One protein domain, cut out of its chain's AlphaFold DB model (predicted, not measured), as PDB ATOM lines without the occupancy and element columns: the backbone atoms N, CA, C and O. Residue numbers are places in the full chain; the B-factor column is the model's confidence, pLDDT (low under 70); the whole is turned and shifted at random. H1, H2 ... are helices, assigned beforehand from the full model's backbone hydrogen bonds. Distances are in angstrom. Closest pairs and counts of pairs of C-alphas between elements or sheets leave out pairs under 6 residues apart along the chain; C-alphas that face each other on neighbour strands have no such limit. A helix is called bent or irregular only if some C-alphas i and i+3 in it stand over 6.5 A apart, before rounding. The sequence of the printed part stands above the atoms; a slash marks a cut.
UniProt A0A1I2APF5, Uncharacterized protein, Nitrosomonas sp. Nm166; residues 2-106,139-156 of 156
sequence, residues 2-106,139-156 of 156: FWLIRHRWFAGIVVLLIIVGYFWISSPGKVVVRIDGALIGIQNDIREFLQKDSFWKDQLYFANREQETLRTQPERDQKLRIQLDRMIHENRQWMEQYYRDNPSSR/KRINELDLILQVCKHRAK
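AT A GLANCE: This is residues 2 to 106 and 139 to 156 of the 156 residues of an uncharacterized protein of Nitrosomonas sp. Nm166 (UniProt A0A1I2APF5). A long bent helix, H3, has a shorter helix, H4, packed side by side with its first arm H3a, while its second arm H3b reaches far out from them, and residues 72 to 94 of H3 stand free. Near the start of H3a, the short helix H2 and the last residues of H1 make a small head, from which residues 2 to 19 of H1 stick out as another free arm. The printed part has 123 residues with four named helices, in the order H1, H2, H3, H4, and no named strand; the class is all helix. The whole is extended, with a radius of gyration of the C-alphas of 26.8 A, and spans 90 by 45 by 17 A, the length made by the free arms.

HOW THE PARTS SIT: The longest helix, H3, residues 53 to 101, is bent: C-alphas 71 and 74 are 7.1 A apart, though by its hydrogen bonds it was assigned as one helix. Its arms, H3a of residues 53 to 71 and H3b of residues 74 to 101, stand at a steep tilt of 42 degrees. H3a touches H4, residues 139 to 154, at a shallow tilt of 23 degrees, opposite ways; their closest C-alphas, of Leu 60 and Cys 151, are 5.6 A apart. H3a and H2, residues 42 to 51, touch only at the corner by their link, and only just, with 3 pairs of C-alphas within 8 A; the closest are those of Glu 48 and Phe 55, 5.6 A apart. With residues 23 to 24 alone, H1, residues 2 to 25, touches H2, about perpendicular at 83 degrees; the closest C-alphas, of Phe 23 and Arg 47, are 5.9 A apart. H3b touches no helix, and H1 is apart from H3a, H3b and H4. In H1, H2, H3a, H3b and H4, every O i to N i+4 pair is within hydrogen-bond range.

IN THESE COORDINATES: H3a begins at C-alpha 53, (68.503, 91.808, 110.246), and measures 26.8 A; H3b measures 40.6 A and ends at C-alpha 101, (50.122, 26.706, 94.908). H4 measures 23.1 A, H2 14.1 A and H1 35.0 A. H1 begins at C-alpha 2, (48.372, 114.640, 79.438).

THE WHOLE: The two C-alphas farthest apart, of Phe 2 and Pro 103, are 90.6 A apart. Residues 107 to 138 are cut out, and C-alphas 106 and 139 are 47.4 A apart across the cut. The link from H1 to H2 is long, with 16 residues; that from H2 to H3 is tight, with 1 residue. The mean pLDDT of the printed part is 90.8; residues 2 to 7 and residue 156 are under 70.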
ATOM      1  N   PHE A   2      47.835 114.639  78.060       56.31
ATOM      2  CA  PHE A   2      48.372 114.640  79.438       56.31
ATOM      3  C   PHE A   2      47.705 113.658  80.429       56.31
ATOM      4  O   PHE A   2      48.377 113.131  81.313       56.31
ATOM      5  N   TRP A   3      46.412 113.355  80.273       50.41
ATOM      6  CA  TRP A   3      45.674 112.466  81.186       50.41
ATOM      7  C   TRP A   3      46.107 110.989  81.083       50.41
ATOM      8  O   TRP A   3      46.358 110.336  82.094       50.41
ATOM      9  N   LEU A   4      46.321 110.496  79.856       58.03
ATOM     10  CA  LEU A   4      46.845 109.148  79.584       58.03
ATOM     11  C   LEU A   4      48.275 108.962  80.106       58.03
ATOM     12  O   LEU A   4      48.614 107.899  80.617       58.03
ATOM     13  N   ILE A   5      49.109 110.002  80.017       62.28
ATOM     14  CA  ILE A   5      50.485 109.973  80.527       62.28
ATOM     15  C   ILE A   5      50.465 109.845  82.056       62.28
ATOM     16  O   ILE A   5      51.140 108.977  82.607       62.28
ATOM     17  N   ARG A   6      49.617 110.619  82.749       65.94
ATOM     18  CA  ARG A   6      49.501 110.593  84.217       65.94
ATOM     19  C   ARG A   6      49.055 109.230  84.765       65.94
ATOM     20  O   ARG A   6      49.567 108.794  85.793       65.94
ATOM     21  N   HIS A   7      48.154 108.532  84.073       67.44
ATOM     22  CA  HIS A   7      47.730 107.180  84.460       67.44
ATOM     23  C   HIS A   7      48.804 106.111  84.238       67.44
ATOM     24  O   HIS A   7      48.926 105.205  85.059       67.44
ATOM     25  N   ARG A   8      49.633 106.237  83.195       74.56
ATOM     26  CA  ARG A   8      50.753 105.310  82.958       74.56
ATOM     27  C   ARG A   8      51.838 105.430  84.028       74.56
ATOM     28  O   ARG A   8      52.338 104.409  84.488       74.56
ATOM     29  N   TRP A   9      52.143 106.649  84.476       78.94
ATOM     30  CA  TRP A   9      53.064 106.873  85.598       78.94
ATOM     31  C   TRP A   9      52.520 106.311  86.912       78.94
ATOM     32  O   TRP A   9      53.245 105.631  87.632       78.94
ATOM     33  N   PHE A  10      51.234 106.532  87.198       83.31
ATOM     34  CA  PHE A  10      50.599 105.991  88.399       83.31
ATOM     35  C   PHE A  10      50.607 104.455  88.411       83.31
ATOM     36  O   PHE A  10      51.009 103.854  89.403       83.31
ATOM     37  N   ALA A  11      50.250 103.817  87.292       83.94
ATOM     38  CA  ALA A  11      50.311 102.364  87.159       83.94
ATOM     39  C   ALA A  11      51.740 101.823  87.348       83.94
ATOM     40  O   ALA A  11      51.930 100.839  88.058       83.94
ATOM     41  N   GLY A  12      52.749 102.491  86.777       87.19
ATOM     42  CA  GLY A  12      54.154 102.113  86.960       87.19
ATOM     43  C   GLY A  12      54.610 102.180  88.420       87.19
ATOM     44  O   GLY A  12      55.269 101.259  88.898       87.19
ATOM     45  N   ILE A  13      54.208 103.223  89.153       90.00
ATOM     46  CA  ILE A  13      54.510 103.368  90.586       90.00
ATOM     47  C   ILE A  13      53.829 102.266  91.401       90.00
ATOM     48  O   ILE A  13      54.467 101.664  92.261       90.00
ATOM     49  N   VAL A  14      52.559 101.961  91.119       91.00
ATOM     50  CA  VAL A  14      51.833 100.888  91.817       91.00
ATOM     51  C   VAL A  14      52.510  99.535  91.592       91.00
ATOM     52  O   VAL A  14      52.740  98.804  92.552       91.00
ATOM     53  N   VAL A  15      52.898  99.218  90.354       90.31
ATOM     54  CA  VAL A  15      53.626  97.976  90.045       90.31
ATOM     55  C   VAL A  15      54.968  97.928  90.777       90.31
ATOM     56  O   VAL A  15      55.303  96.902  91.366       90.31
ATOM     57  N   LEU A  16      55.713  99.034  90.801       89.81
ATOM     58  CA  LEU A  16      56.983  99.113  91.522       89.81
ATOM     59  C   LEU A  16      56.799  98.865  93.024       89.81
ATOM     60  O   LEU A  16      57.552  98.092  93.610       89.81
ATOM     61  N   LEU A  17      55.779  99.470  93.640       89.88
ATOM     62  CA  LEU A  17      55.464  99.266  95.056       89.88
ATOM     63  C   LEU A  17      55.084  97.815  95.359       89.88
ATOM     64  O   LEU A  17      55.507  97.285  96.383       89.88
ATOM     65  N   ILE A  18      54.346  97.149  94.465       89.94
ATOM     66  CA  ILE A  18      54.025  95.721  94.600       89.94
ATOM     67  C   ILE A  18      55.302  94.877  94.553       89.94
ATOM     68  O   ILE A  18      55.480  93.993  95.390       89.94
ATOM     69  N   ILE A  19      56.212  95.160  93.616       86.38
ATOM     70  CA  ILE A  19      57.483  94.433  93.490       86.38
ATOM     71  C   ILE A  19      58.342  94.635  94.744       86.38
ATOM     72  O   ILE A  19      58.819  93.662  95.324       86.38
ATOM     73  N   VAL A  20      58.506  95.877  95.204       86.69
ATOM     74  CA  VAL A  20      59.276  96.180  96.422       86.69
ATOM     75  C   VAL A  20      58.637  95.526  97.646       86.69
ATOM     76  O   VAL A  20      59.341  94.900  98.433       86.69
ATOM     77  N   GLY A  21      57.310  95.598  97.777       85.94
ATOM     78  CA  GLY A  21      56.570  94.934  98.850       85.94
ATOM     79  C   GLY A  21      56.762  93.417  98.840       85.94
ATOM     80  O   GLY A  21      56.999  92.819  99.887       85.94
ATOM     81  N   TYR A  22      56.757  92.796  97.657       87.44
ATOM     82  CA  TYR A  22      57.068  91.375  97.509       87.44
ATOM     83  C   TYR A  22      58.486  91.053  97.991       87.44
ATOM     84  O   TYR A  22      58.672  90.111  98.757       87.44
ATOM     85  N   PHE A  23      59.500  91.827  97.598       85.25
ATOM     86  CA  PHE A  23      60.871  91.602  98.067       85.25
ATOM     87  C   PHE A  23      61.046  91.872  99.562       85.25
ATOM     88  O   PHE A  23      61.848  91.202 100.202       85.25
ATOM     89  N   TRP A  24      60.281  92.796 100.134       81.62
ATOM     90  CA  TRP A  24      60.340  93.106 101.559       81.62
ATOM     91  C   TRP A  24      59.734  92.000 102.435       81.62
ATOM     92  O   TRP A  24      60.253  91.725 103.512       81.62
ATOM     93  N   ILE A  25      58.684  91.325 101.957       83.62
ATOM     94  CA  ILE A  25      57.966  90.282 102.714       83.62
ATOM     95  C   ILE A  25      58.452  88.866 102.361       83.62
ATOM     96  O   ILE A  25      58.367  87.953 103.180       83.62
ATOM     97  N   SER A  26      58.945  88.640 101.139       84.12
ATOM     98  CA  SER A  26      59.317  87.297 100.682       84.12
ATOM     99  C   SER A  26      60.610  86.800 101.326       84.12
ATOM    100  O   SER A  26      61.677  87.403 101.199       84.12
ATOM    101  N   SER A  27      60.519  85.632 101.955       82.12
ATOM    102  CA  SER A  27      61.678  84.906 102.464       82.12
ATOM    103  C   SER A  27      62.382  84.148 101.324       82.12
ATOM    104  O   SER A  27      61.714  83.655 100.408       82.12
ATOM    105  N   PRO A  28      63.720  84.001 101.348       84.44
ATOM    106  CA  PRO A  28      64.453  83.195 100.367       84.44
ATOM    107  C   PRO A  28      64.088  81.700 100.389       84.44
ATOM    108  O   PRO A  28      64.352  81.002  99.410       84.44
ATOM    109  N   GLY A  29      63.495  81.197 101.480       88.19
ATOM    110  CA  GLY A  29      62.986  79.819 101.591       88.19
ATOM    111  C   GLY A  29      64.057  78.726 101.704       88.19
ATOM    112  O   GLY A  29      63.721  77.551 101.845       88.19
ATOM    113  N   LYS A  30      65.337  79.095 101.626       92.88
ATOM    114  CA  LYS A  30      66.506  78.214 101.725       92.88
ATOM    115  C   LYS A  30      67.746  79.012 102.127       92.88
ATOM    116  O   LYS A  30      67.728  80.247 102.125       92.88
ATOM    117  N   VAL A  31      68.834  78.299 102.412       95.25
ATOM    118  CA  VAL A  31      70.156  78.905 102.594       95.25
ATOM    119  C   VAL A  31      70.668  79.418 101.248       95.25
ATOM    120  O   VAL A  31      70.790  78.662 100.284       95.25
ATOM    121  N   VAL A  32      70.957  80.714 101.181       96.00
ATOM    122  CA  VAL A  32      71.508  81.403 100.000       96.00
ATOM    123  C   VAL A  32      72.845  82.080 100.294       96.00
ATOM    124  O   VAL A  32      73.377  82.784  99.442       96.00
ATOM    125  N   VAL A  33      73.380  81.876 101.494       95.19
ATOM    126  CA  VAL A  33      74.673  82.395 101.943       95.19
ATOM    127  C   VAL A  33      75.751  81.357 101.644       95.19
ATOM    128  O   VAL A  33      75.565  80.163 101.887       95.19
ATOM    129  N   ARG A  34      76.881  81.808 101.106       94.88
ATOM    130  CA  ARG A  34      78.085  80.995 100.906       94.88
ATOM    131  C   ARG A  34      79.001  81.057 102.130       94.88
ATOM    132  O   ARG A  34      78.845  81.904 103.002       94.88
ATOM    133  N   ILE A  35      79.998  80.174 102.175       93.56
ATOM    134  CA  ILE A  35      80.981  80.105 103.272       93.56
ATOM    135  C   ILE A  35      81.800  81.396 103.461       93.56
ATOM    136  O   ILE A  35      82.255  81.668 104.563       93.56
ATOM    137  N   ASP A  36      81.965  82.197 102.405       92.31
ATOM    138  CA  ASP A  36      82.623  83.513 102.421       92.31
ATOM    139  C   ASP A  36      81.694  84.638 102.920       92.31
ATOM    140  O   ASP A  36      82.108  85.789 103.042       92.31
ATOM    141  N   GLY A  37      80.428  84.316 103.197       90.56
ATOM    142  CA  GLY A  37      79.387  85.262 103.577       90.56
ATOM    143  C   GLY A  37      78.746  86.012 102.414       90.56
ATOM    144  O   GLY A  37      77.866  86.837 102.652       90.56
ATOM    145  N   ALA A  38      79.139  85.731 101.171       94.38
ATOM    146  CA  ALA A  38      78.498  86.316 100.004       94.38
ATOM    147  C   ALA A  38      77.155  85.635  99.706       94.38
ATOM    148  O   ALA A  38      76.963  84.440  99.962       94.38
ATOM    149  N   LEU A  39      76.226  86.393  99.125       94.94
ATOM    150  CA  LEU A  39      74.902  85.897  98.768       94.94
ATOM    151  C   LEU A  39      74.886  85.336  97.348       94.94
ATOM    152  O   LEU A  39      75.577  85.800  96.439       94.94
ATOM    153  N   ILE A  40      74.078  84.301  97.145       93.81
ATOM    154  CA  ILE A  40      73.885  83.688  95.836       93.81
ATOM    155  C   ILE A  40      72.807  84.473  95.083       93.81
ATOM    156  O   ILE A  40      71.613  84.264  95.292       93.81
ATOM    157  N   GLY A  41      73.239  85.333  94.161       92.88
ATOM    158  CA  GLY A  41      72.387  85.999  93.173       92.88
ATOM    159  C   GLY A  41      71.772  87.331  93.624       92.88
ATOM    160  O   GLY A  41      71.391  87.512  94.777       92.88
ATOM    161  N   ILE A  42      71.576  88.222  92.645       90.88
ATOM    162  CA  ILE A  42      71.206  89.642  92.824       90.88
ATOM    163  C   ILE A  42      69.892  89.832  93.596       90.88
ATOM    164  O   ILE A  42      69.729  90.781  94.356       90.88
ATOM    165  N   GLN A  43      68.933  88.921  93.427       90.75
ATOM    166  CA  GLN A  43      67.658  88.984  94.148       90.75
ATOM    167  C   GLN A  43      67.849  88.927  95.667       90.75
ATOM    168  O   GLN A  43      67.105  89.572  96.400       90.75
ATOM    169  N   ASN A  44      68.833  88.160  96.142       92.44
ATOM    170  CA  ASN A  44      69.103  88.030  97.567       92.44
ATOM    171  C   ASN A  44      69.902  89.219  98.098       92.44
ATOM    172  O   ASN A  44      69.646  89.617  99.226       92.44
ATOM    173  N   ASP A  45      70.744  89.844  97.273       92.69
ATOM    174  CA  ASP A  45      71.369  91.132  97.606       92.69
ATOM    175  C   ASP A  45      70.303  92.221  97.820       92.69
ATOM    176  O   ASP A  45      70.337  92.959  98.801       92.69
ATOM    177  N   ILE A  46      69.285  92.279  96.948       90.88
ATOM    178  CA  ILE A  46      68.153  93.208  97.105       90.88
ATOM    179  C   ILE A  46      67.366  92.900  98.386       90.88
ATOM    180  O   ILE A  46      66.992  93.820  99.113       90.88
ATOM    181  N   ARG A  47      67.107  91.617  98.679       92.25
ATOM    182  CA  ARG A  47      66.423  91.222  99.921       92.25
ATOM    183  C   ARG A  47      67.228  91.616 101.147       92.25
ATOM    184  O   ARG A  47      66.656  92.221 102.040       92.25
ATOM    185  N   GLU A  48      68.521  91.320 101.181       94.12
ATOM    186  CA  GLU A  48      69.395  91.667 102.301       94.12
ATOM    187  C   GLU A  48      69.420  93.179 102.537       94.12
ATOM    188  O   GLU A  48      69.229  93.622 103.668       94.12
ATOM    189  N   PHE A  49      69.495  93.973 101.467       92.50
ATOM    190  CA  PHE A  49      69.405  95.429 101.554       92.50
ATOM    191  C   PHE A  49      68.066  95.923 102.137       92.50
ATOM    192  O   PHE A  49      68.047  96.832 102.972       92.50
ATOM    193  N   LEU A  50      66.940  95.341 101.708       91.62
ATOM    194  CA  LEU A  50      65.596  95.764 102.126       91.62
ATOM    195  C   LEU A  50      65.200  95.257 103.523       91.62
ATOM    196  O   LEU A  50      64.501  95.957 104.254       91.62
ATOM    197  N   GLN A  51      65.603  94.037 103.874       92.31
ATOM    198  CA  GLN A  51      65.172  93.311 105.073       92.31
ATOM    199  C   GLN A  51      66.188  93.414 106.222       92.31
ATOM    200  O   GLN A  51      65.799  93.385 107.389       92.31
ATOM    201  N   LYS A  52      67.483  93.580 105.915       92.12
ATOM    202  CA  LYS A  52      68.580  93.699 106.891       92.12
ATOM    203  C   LYS A  52      68.584  92.534 107.889       92.12
ATOM    204  O   LYS A  52      68.730  91.380 107.493       92.12
ATOM    205  N   ASP A  53      68.396  92.803 109.177       92.25
ATOM    206  CA  ASP A  53      68.503  91.808 110.246       92.25
ATOM    207  C   ASP A  53      67.490  90.670 110.099       92.25
ATOM    208  O   ASP A  53      67.786  89.536 110.479       92.25
ATOM    209  N   SER A  54      66.292  90.935 109.556       91.56
ATOM    210  CA  SER A  54      65.299  89.873 109.352       91.56
ATOM    211  C   SER A  54      65.754  88.871 108.293       91.56
ATOM    212  O   SER A  54      65.585  87.672 108.501       91.56
ATOM    213  N   PHE A  55      66.438  89.320 107.235       95.00
ATOM    214  CA  PHE A  55      67.037  88.426 106.243       95.00
ATOM    215  C   PHE A  55      68.084  87.506 106.877       95.00
ATOM    216  O   PHE A  55      68.073  86.294 106.655       95.00
ATOM    217  N   TRP A  56      68.969  88.055 107.711       95.69
ATOM    218  CA  TRP A  56      70.009  87.263 108.375       95.69
ATOM    219  C   TRP A  56      69.438  86.298 109.422       95.69
ATOM    220  O   TRP A  56      69.939  85.178 109.557       95.69
ATOM    221  N   LYS A  57      68.355  86.673 110.115       94.50
ATOM    222  CA  LYS A  57      67.597  85.767 110.998       94.50
ATOM    223  C   LYS A  57      66.950  84.623 110.218       94.50
ATOM    224  O   LYS A  57      67.040  83.476 110.656       94.50
ATOM    225  N   ASP A  58      66.378  84.904 109.053       94.69
ATOM    226  CA  ASP A  58      65.842  83.879 108.155       94.69
ATOM    227  C   ASP A  58      66.944  82.925 107.682       94.69
ATOM    228  O   ASP A  58      66.792  81.706 107.758       94.69
ATOM    229  N   GLN A  59      68.096  83.454 107.253       96.50
ATOM    230  CA  GLN A  59      69.243  82.628 106.862       96.50
ATOM    231  C   GLN A  59      69.751  81.756 108.011       96.50
ATOM    232  O   GLN A  59      70.065  80.583 107.801       96.50
ATOM    233  N   LEU A  60      69.777  82.291 109.233       95.69
ATOM    234  CA  LEU A  60      70.109  81.530 110.432       95.69
ATOM    235  C   LEU A  60      69.095  80.403 110.680       95.69
ATOM    236  O   LEU A  60      69.495  79.272 110.959       95.69
ATOM    237  N   TYR A  61      67.797  80.684 110.563       95.69
ATOM    238  CA  TYR A  61      66.741  79.683 110.709       95.69
ATOM    239  C   TYR A  61      66.882  78.555 109.677       95.69
ATOM    240  O   TYR A  61      66.913  77.379 110.053       95.69
ATOM    241  N   PHE A  62      67.028  78.890 108.390       96.69
ATOM    242  CA  PHE A  62      67.161  77.886 107.332       96.69
ATOM    243  C   PHE A  62      68.426  77.045 107.484       96.69
ATOM    244  O   PHE A  62      68.348  75.828 107.338       96.69
ATOM    245  N   ALA A  63      69.561  77.657 107.829       97.12
ATOM    246  CA  ALA A  63      70.816  76.932 108.001       97.12
ATOM    247  C   ALA A  63      70.758  75.942 109.173       97.12
ATOM    248  O   ALA A  63      71.176  74.796 109.018       97.12
ATOM    249  N   ASN A  64      70.173  76.335 110.313       96.69
ATOM    250  CA  ASN A  64      69.984  75.417 111.442       96.69
ATOM    251  C   ASN A  64      69.047  74.264 111.067       96.69
ATOM    252  O   ASN A  64      69.339  73.106 111.352       96.69
ATOM    253  N   ARG A  65      67.930  74.567 110.395       96.81
ATOM    254  CA  ARG A  65      66.960  73.551 109.971       96.81
ATOM    255  C   ARG A  65      67.559  72.562 108.972       96.81
ATOM    256  O   ARG A  65      67.324  71.360 109.089       96.81
ATOM    257  N   GLU A  66      68.308  73.051 107.987       97.19
ATOM    258  CA  GLU A  66      69.001  72.209 107.008       97.19
ATOM    259  C   GLU A  66      70.041  71.322 107.703       97.19
ATOM    260  O   GLU A  66      70.064  70.113 107.479       97.19
ATOM    261  N   GLN A  67      70.833  71.888 108.616       97.06
ATOM    262  CA  GLN A  67      71.829  71.132 109.369       97.06
ATOM    263  C   GLN A  67      71.189  70.026 110.217       97.06
ATOM    264  O   GLN A  67      71.643  68.884 110.175       97.06
ATOM    265  N   GLU A  68      70.120  70.337 110.949       96.25
ATOM    266  CA  GLU A  68      69.396  69.358 111.766       96.25
ATOM    267  C   GLU A  68      68.801  68.233 110.909       96.25
ATOM    268  O   GLU A  68      68.897  67.049 111.239       96.25
ATOM    269  N   THR A  69      68.267  68.590 109.740       96.00
ATOM    270  CA  THR A  69      67.775  67.621 108.754       96.00
ATOM    271  C   THR A  69      68.895  66.666 108.327       96.00
ATOM    272  O   THR A  69      68.698  65.452 108.328       96.00
ATOM    273  N   LEU A  70      70.086  67.179 108.010       96.25
ATOM    274  CA  LEU A  70      71.235  66.360 107.599       96.25
ATOM    275  C   LEU A  70      71.826  65.524 108.747       96.25
ATOM    276  O   LEU A  70      72.386  64.451 108.509       96.25
ATOM    277  N   ARG A  71      71.719  65.990 109.995       95.38
ATOM    278  CA  ARG A  71      72.169  65.246 111.183       95.38
ATOM    279  C   ARG A  71      71.254  64.073 111.511       95.38
ATOM    280  O   ARG A  71      71.754  63.000 111.824       95.38
ATOM    281  N   THR A  72      69.947  64.257 111.361       95.50
ATOM    282  CA  THR A  72      68.919  63.231 111.620       95.50
ATOM    283  C   THR A  72      68.632  62.331 110.416       95.50
ATOM    284  O   THR A  72      67.867  61.372 110.513       95.50
ATOM    285  N   GLN A  73      69.207  62.627 109.248       94.19
ATOM    286  CA  GLN A  73      69.023  61.830 108.036       94.19
ATOM    287  C   GLN A  73      69.446  60.354 108.202       94.19
ATOM    288  O   GLN A  73      68.623  59.503 107.879       94.19
ATOM    289  N   PRO A  74      70.619  60.013 108.780       93.50
ATOM    290  CA  PRO A  74      71.031  58.615 108.936       93.50
ATOM    291  C   PRO A  74      70.030  57.763 109.728       93.50
ATOM    292  O   PRO A  74      69.769  56.618 109.373       93.50
ATOM    293  N   GLU A  75      69.416  58.327 110.771       94.12
ATOM    294  CA  GLU A  75      68.400  57.625 111.565       94.12
ATOM    295  C   GLU A  75      67.119  57.368 110.763       94.12
ATOM    296  O   GLU A  75      66.485  56.319 110.900       94.12
ATOM    297  N   ARG A  76      66.719  58.328 109.921       92.44
ATOM    298  CA  ARG A  76      65.560  58.182 109.031       92.44
ATOM    299  C   ARG A  76      65.827  57.137 107.953       92.44
ATOM    300  O   ARG A  76      64.974  56.281 107.729       92.44
ATOM    301  N   ASP A  77      67.021  57.155 107.372       92.00
ATOM    302  CA  ASP A  77      67.443  56.190 106.360       92.00
ATOM    303  C   ASP A  77      67.526  54.778 106.957       92.00
ATOM    304  O   ASP A  77      67.055  53.819 106.349       92.00
ATOM    305  N   GLN A  78      68.027  54.636 108.187       92.50
ATOM    306  CA  GLN A  78      68.040  53.356 108.896       92.50
ATOM    307  C   GLN A  78      66.623  52.829 109.156       92.50
ATOM    308  O   GLN A  78      66.346  51.655 108.913       92.50
ATOM    309  N   LYS A  79      65.704  53.687 109.621       95.00
ATOM    310  CA  LYS A  79      64.296  53.302 109.822       95.00
ATOM    311  C   LYS A  79      63.649  52.841 108.518       95.00
ATOM    312  O   LYS A  79      62.933  51.843 108.526       95.00
ATOM    313  N   LEU A  80      63.925  53.533 107.413       93.69
ATOM    314  CA  LEU A  80      63.422  53.162 106.094       93.69
ATOM    315  C   LEU A  80      63.991  51.815 105.629       93.69
ATOM    316  O   LEU A  80      63.231  50.975 105.152       93.69
ATOM    317  N   ARG A  81      65.292  51.564 105.831       91.44
ATOM    318  CA  ARG A  81      65.928  50.273 105.504       91.44
ATOM    319  C   ARG A  81      65.286  49.110 106.251       91.44
ATOM    320  O   ARG A  81      64.902  48.136 105.622       91.44
ATOM    321  N   ILE A  82      65.058  49.253 107.556       94.56
ATOM    322  CA  ILE A  82      64.389  48.218 108.364       94.56
ATOM    323  C   ILE A  82      62.972  47.922 107.839       94.56
ATOM    324  O   ILE A  82      62.534  46.770 107.839       94.56
ATOM    325  N   GLN A  83      62.235  48.948 107.403       95.00
ATOM    326  CA  GLN A  83      60.903  48.767 106.819       95.00
ATOM    327  C   GLN A  83      60.963  48.060 105.462       95.00
ATOM    328  O   GLN A  83      60.180  47.142 105.226       95.00
ATOM    329  N   LEU A  84      61.906  48.447 104.600       93.00
ATOM    330  CA  LEU A  84      62.129  47.801 103.307       93.00
ATOM    331  C   LEU A  84      62.527  46.332 103.478       93.00
ATOM    332  O   LEU A  84      61.933  45.471 102.837       93.00
ATOM    333  N   ASP A  85      63.446  46.028 104.395       92.00
ATOM    334  CA  ASP A  85      63.868  44.656 104.694       92.00
ATOM    335  C   ASP A  85      62.688  43.793 105.155       92.00
ATOM    336  O   ASP A  85      62.549  42.639 104.740       92.00
ATOM    337  N   ARG A  86      61.790  44.363 105.969       95.50
ATOM    338  CA  ARG A  86      60.555  43.687 106.380       95.50
ATOM    339  C   ARG A  86      59.642  43.407 105.188       95.50
ATOM    340  O   ARG A  86      59.201  42.273 105.035       95.50
ATOM    341  N   MET A  87      59.397  44.397 104.329       94.50
ATOM    342  CA  MET A  87      58.561  44.222 103.135       94.50
ATOM    343  C   MET A  87      59.146  43.179 102.178       94.50
ATOM    344  O   MET A  87      58.413  42.358 101.635       94.50
ATOM    345  N   ILE A  88      60.470  43.166 101.996       92.25
ATOM    346  CA  ILE A  88      61.171  42.159 101.189       92.25
ATOM    347  C   ILE A  88      60.985  40.766 101.797       92.25
ATOM    348  O   ILE A  88      60.730  39.804 101.070       92.25
ATOM    349  N   HIS A  89      61.090  40.647 103.123       93.75
ATOM    350  CA  HIS A  89      60.882  39.383 103.819       93.75
ATOM    351  C   HIS A  89      59.446  38.866 103.666       93.75
ATOM    352  O   HIS A  89      59.251  37.710 103.293       93.75
ATOM    353  N   GLU A  90      58.450  39.723 103.897       95.69
ATOM    354  CA  GLU A  90      57.027  39.402 103.724       95.69
ATOM    355  C   GLU A  90      56.720  39.005 102.275       95.69
ATOM    356  O   GLU A  90      56.089  37.977 102.029       95.69
ATOM    357  N   ASN A  91      57.247  39.755 101.304       94.94
ATOM    358  CA  ASN A  91      57.096  39.439  99.888       94.94
ATOM    359  C   ASN A  91      57.729  38.081  99.544       94.94
ATOM    360  O   ASN A  91      57.131  37.275  98.839       94.94
ATOM    361  N   ARG A  92      58.909  37.764 100.092       92.62
ATOM    362  CA  ARG A  92      59.542  36.452  99.888       92.62
ATOM    363  C   ARG A  92      58.673  35.315 100.430       92.62
ATOM    364  O   ARG A  92      58.527  34.302  99.754       92.62
ATOM    365  N   GLN A  93      58.089  35.475 101.616       95.12
ATOM    366  CA  GLN A  93      57.177  34.474 102.180       95.12
ATOM    367  C   GLN A  93      55.934  34.284 101.300       95.12
ATOM    368  O   GLN A  93      55.549  33.149 101.019       95.12
ATOM    369  N   TRP A  94      55.351  35.387 100.826       96.00
ATOM    370  CA  TRP A  94      54.205  35.360  99.922       96.00
ATOM    371  C   TRP A  94      54.532  34.655  98.598       96.00
ATOM    372  O   TRP A  94      53.787  33.774  98.168       96.00
ATOM    373  N   MET A  95      55.685  34.961  97.997       93.88
ATOM    374  CA  MET A  95      56.158  34.309  96.772       93.88
ATOM    375  C   MET A  95      56.376  32.804  96.960       93.88
ATOM    376  O   MET A  95      56.003  32.018  96.093       93.88
ATOM    377  N   GLU A  96      56.938  32.376  98.093       94.31
ATOM    378  CA  GLU A  96      57.104  30.948  98.387       94.31
ATOM    379  C   GLU A  96      55.762  30.222  98.510       94.31
ATOM    380  O   GLU A  96      55.643  29.076  98.082       94.31
ATOM    381  N   GLN A  97      54.736  30.871  99.061       95.88
ATOM    382  CA  GLN A  97      53.392  30.300  99.083       95.88
ATOM    383  C   GLN A  97      52.784  30.240  97.677       95.88
ATOM    384  O   GLN A  97      52.313  29.183  97.265       95.88
ATOM    385  N   TYR A  98      52.908  31.316  96.897       96.06
ATOM    386  CA  TYR A  98      52.466  31.356  95.504       96.06
ATOM    387  C   TYR A  98      53.085  30.232  94.654       96.06
ATOM    388  O   TYR A  98      52.381  29.595  93.869       96.06
ATOM    389  N   TYR A  99      54.377  29.940  94.838       95.50
ATOM    390  CA  TYR A  99      55.060  28.849  94.136       95.50
ATOM    391  C   TYR A  99      54.642  27.451  94.598       95.50
ATOM    392  O   TYR A  99      54.730  26.514  93.806       95.50
ATOM    393  N   ARG A 100      54.197  27.278  95.849       94.38
ATOM    394  CA  ARG A 100      53.611  25.999  96.291       94.38
ATOM    395  C   ARG A 100      52.277  25.752  95.603       94.38
ATOM    396  O   ARG A 100      52.048  24.645  95.127       94.38
ATOM    397  N   ASP A 101      51.446  26.786  95.526       96.81
ATOM    398  CA  ASP A 101      50.122  26.706  94.908       96.81
ATOM    399  C   ASP A 101      50.220  26.612  93.373       96.81
ATOM    400  O   ASP A 101      49.365  26.009  92.729       96.81
ATOM    401  N   ASN A 102      51.292  27.158  92.783       95.44
ATOM    402  CA  ASN A 102      51.544  27.167  91.339       95.44
ATOM    403  C   ASN A 102      52.993  26.744  91.013       95.44
ATOM    404  O   ASN A 102      53.829  27.590  90.676       95.44
ATOM    405  N   PRO A 103      53.324  25.439  91.063       92.94
ATOM    406  CA  PRO A 103      54.702  24.971  90.889       92.94
ATOM    407  C   PRO A 103      55.320  25.309  89.527       92.94
ATOM    408  O   PRO A 103      56.522  25.553  89.439       92.94
ATOM    409  N   SER A 104      54.507  25.359  88.466       94.94
ATOM    410  CA  SER A 104      54.947  25.720  87.110       94.94
ATOM    411  C   SER A 104      55.382  27.182  86.979       94.94
ATOM    412  O   SER A 104      56.140  27.508  86.069       94.94
ATOM    413  N   SER A 105      54.940  28.055  87.888       93.56
ATOM    414  CA  SER A 105      55.318  29.471  87.928       93.56
ATOM    415  C   SER A 105      56.686  29.708  88.572       93.56
ATOM    416  O   SER A 105      57.180  30.837  88.558       93.56
ATOM    417  N   ARG A 106      57.295  28.680  89.182       94.25
ATOM    418  CA  ARG A 106      58.577  28.822  89.873       94.25
ATOM    419  C   ARG A 106      59.701  29.103  88.864       94.25
ATOM    420  O   ARG A 106      59.853  28.348  87.904       94.25
ATOM    421  N   LYS A 139      80.323  67.033 104.298       97.38
ATOM    422  CA  LYS A 139      80.851  68.263 103.699       97.38
ATOM    423  C   LYS A 139      79.846  69.405 103.835       97.38
ATOM    424  O   LYS A 139      80.215  70.487 104.280       97.38
ATOM    425  N   ARG A 140      78.573  69.146 103.527       97.06
ATOM    426  CA  ARG A 140      77.510  70.144 103.643       97.06
ATOM    427  C   ARG A 140      77.270  70.584 105.086       97.06
ATOM    428  O   ARG A 140      77.088  71.772 105.324       97.06
ATOM    429  N   ILE A 141      77.314  69.666 106.053       97.25
ATOM    430  CA  ILE A 141      77.221  70.007 107.484       97.25
ATOM    431  C   ILE A 141      78.347  70.970 107.885       97.25
ATOM    432  O   ILE A 141      78.061  71.983 108.520       97.25
ATOM    433  N   ASN A 142      79.585  70.703 107.457       96.94
ATOM    434  CA  ASN A 142      80.729  71.572 107.746       96.94
ATOM    435  C   ASN A 142      80.583  72.960 107.095       96.94
ATOM    436  O   ASN A 142      80.901  73.973 107.714       96.94
ATOM    437  N   GLU A 143      80.083  73.030 105.858       96.62
ATOM    438  CA  GLU A 143      79.769  74.309 105.205       96.62
ATOM    439  C   GLU A 143      78.708  75.093 105.989       96.62
ATOM    440  O   GLU A 143      78.858  76.298 106.200       96.62
ATOM    441  N   LEU A 144      77.652  74.414 106.448       97.06
ATOM    442  CA  LEU A 144      76.590  75.024 107.244       97.06
ATOM    443  C   LEU A 144      77.108  75.535 108.592       97.06
ATOM    444  O   LEU A 144      76.687  76.609 109.009       97.06
ATOM    445  N   ASP A 145      78.049  74.844 109.241       96.62
ATOM    446  CA  ASP A 145      78.679  75.327 110.479       96.62
ATOM    447  C   ASP A 145      79.377  76.682 110.282       96.62
ATOM    448  O   ASP A 145      79.247  77.576 111.123       96.62
ATOM    449  N   LEU A 146      80.067  76.869 109.152       96.50
ATOM    450  CA  LEU A 146      80.706  78.143 108.805       96.50
ATOM    451  C   LEU A 146      79.667  79.224 108.480       96.50
ATOM    452  O   LEU A 146      79.738  80.337 109.007       96.50
ATOM    453  N   ILE A 147      78.659  78.890 107.670       95.81
ATOM    454  CA  ILE A 147      77.570  79.812 107.312       95.81
ATOM    455  C   ILE A 147      76.819  80.282 108.564       95.81
ATOM    456  O   ILE A 147      76.526  81.469 108.705       95.81
ATOM    457  N   LEU A 148      76.550  79.383 109.514       95.81
ATOM    458  CA  LEU A 148      75.890  79.715 110.775       95.81
ATOM    459  C   LEU A 148      76.675  80.757 111.578       95.81
ATOM    460  O   LEU A 148      76.060  81.636 112.183       95.81
ATOM    461  N   GLN A 149      78.008  80.694 111.585       94.69
ATOM    462  CA  GLN A 149      78.840  81.700 112.257       94.69
ATOM    463  C   GLN A 149      78.713  83.071 111.586       94.69
ATOM    464  O   GLN A 149      78.518  84.072 112.279       94.69
ATOM    465  N   VAL A 150      78.747  83.110 110.250       94.00
ATOM    466  CA  VAL A 150      78.555  84.349 109.482       94.00
ATOM    467  C   VAL A 150      77.180  84.955 109.768       94.00
ATOM    468  O   VAL A 150      77.089  86.126 110.139       94.00
ATOM    469  N   CYS A 151      76.114  84.155 109.671       93.25
ATOM    470  CA  CYS A 151      74.748  84.612 109.922       93.25
ATOM    471  C   CYS A 151      74.577  85.135 111.355       93.25
ATOM    472  O   CYS A 151      73.979  86.187 111.550       93.25
ATOM    473  N   LYS A 152      75.148  84.458 112.364       92.75
ATOM    474  CA  LYS A 152      75.115  84.922 113.765       92.75
ATOM    475  C   LYS A 152      75.827  86.259 113.964       92.75
ATOM    476  O   LYS A 152      75.399  87.052 114.795       92.75
ATOM    477  N   HIS A 153      76.922  86.497 113.244       91.88
ATOM    478  CA  HIS A 153      77.645  87.763 113.327       91.88
ATOM    479  C   HIS A 153      76.871  88.910 112.664       91.88
ATOM    480  O   HIS A 153      76.869  90.018 113.193       91.88
ATOM    481  N   ARG A 154      76.206  88.632 111.534       89.38
ATOM    482  CA  ARG A 154      75.446  89.607 110.735       89.38
ATOM    483  C   ARG A 154      74.041  89.903 111.266       89.38
ATOM    484  O   ARG A 154      73.516  90.964 110.976       89.38
ATOM    485  N   ALA A 155      73.437  88.996 112.032       84.19
ATOM    486  CA  ALA A 155      72.089  89.153 112.589       84.19
ATOM    487  C   ALA A 155      72.026  90.018 113.874       84.19
ATOM    488  O   ALA A 155      71.109  89.829 114.681       84.19
ATOM    489  N   LYS A 156      73.007  90.904 114.090       67.12
ATOM    490  CA  LYS A 156      73.112  91.809 115.246       67.12
ATOM    491  C   LYS A 156      72.671  93.212 114.875       67.12
ATOM    492  O   LYS A 156      71.943  93.796 115.704       67.12
TER     493      LYS A 156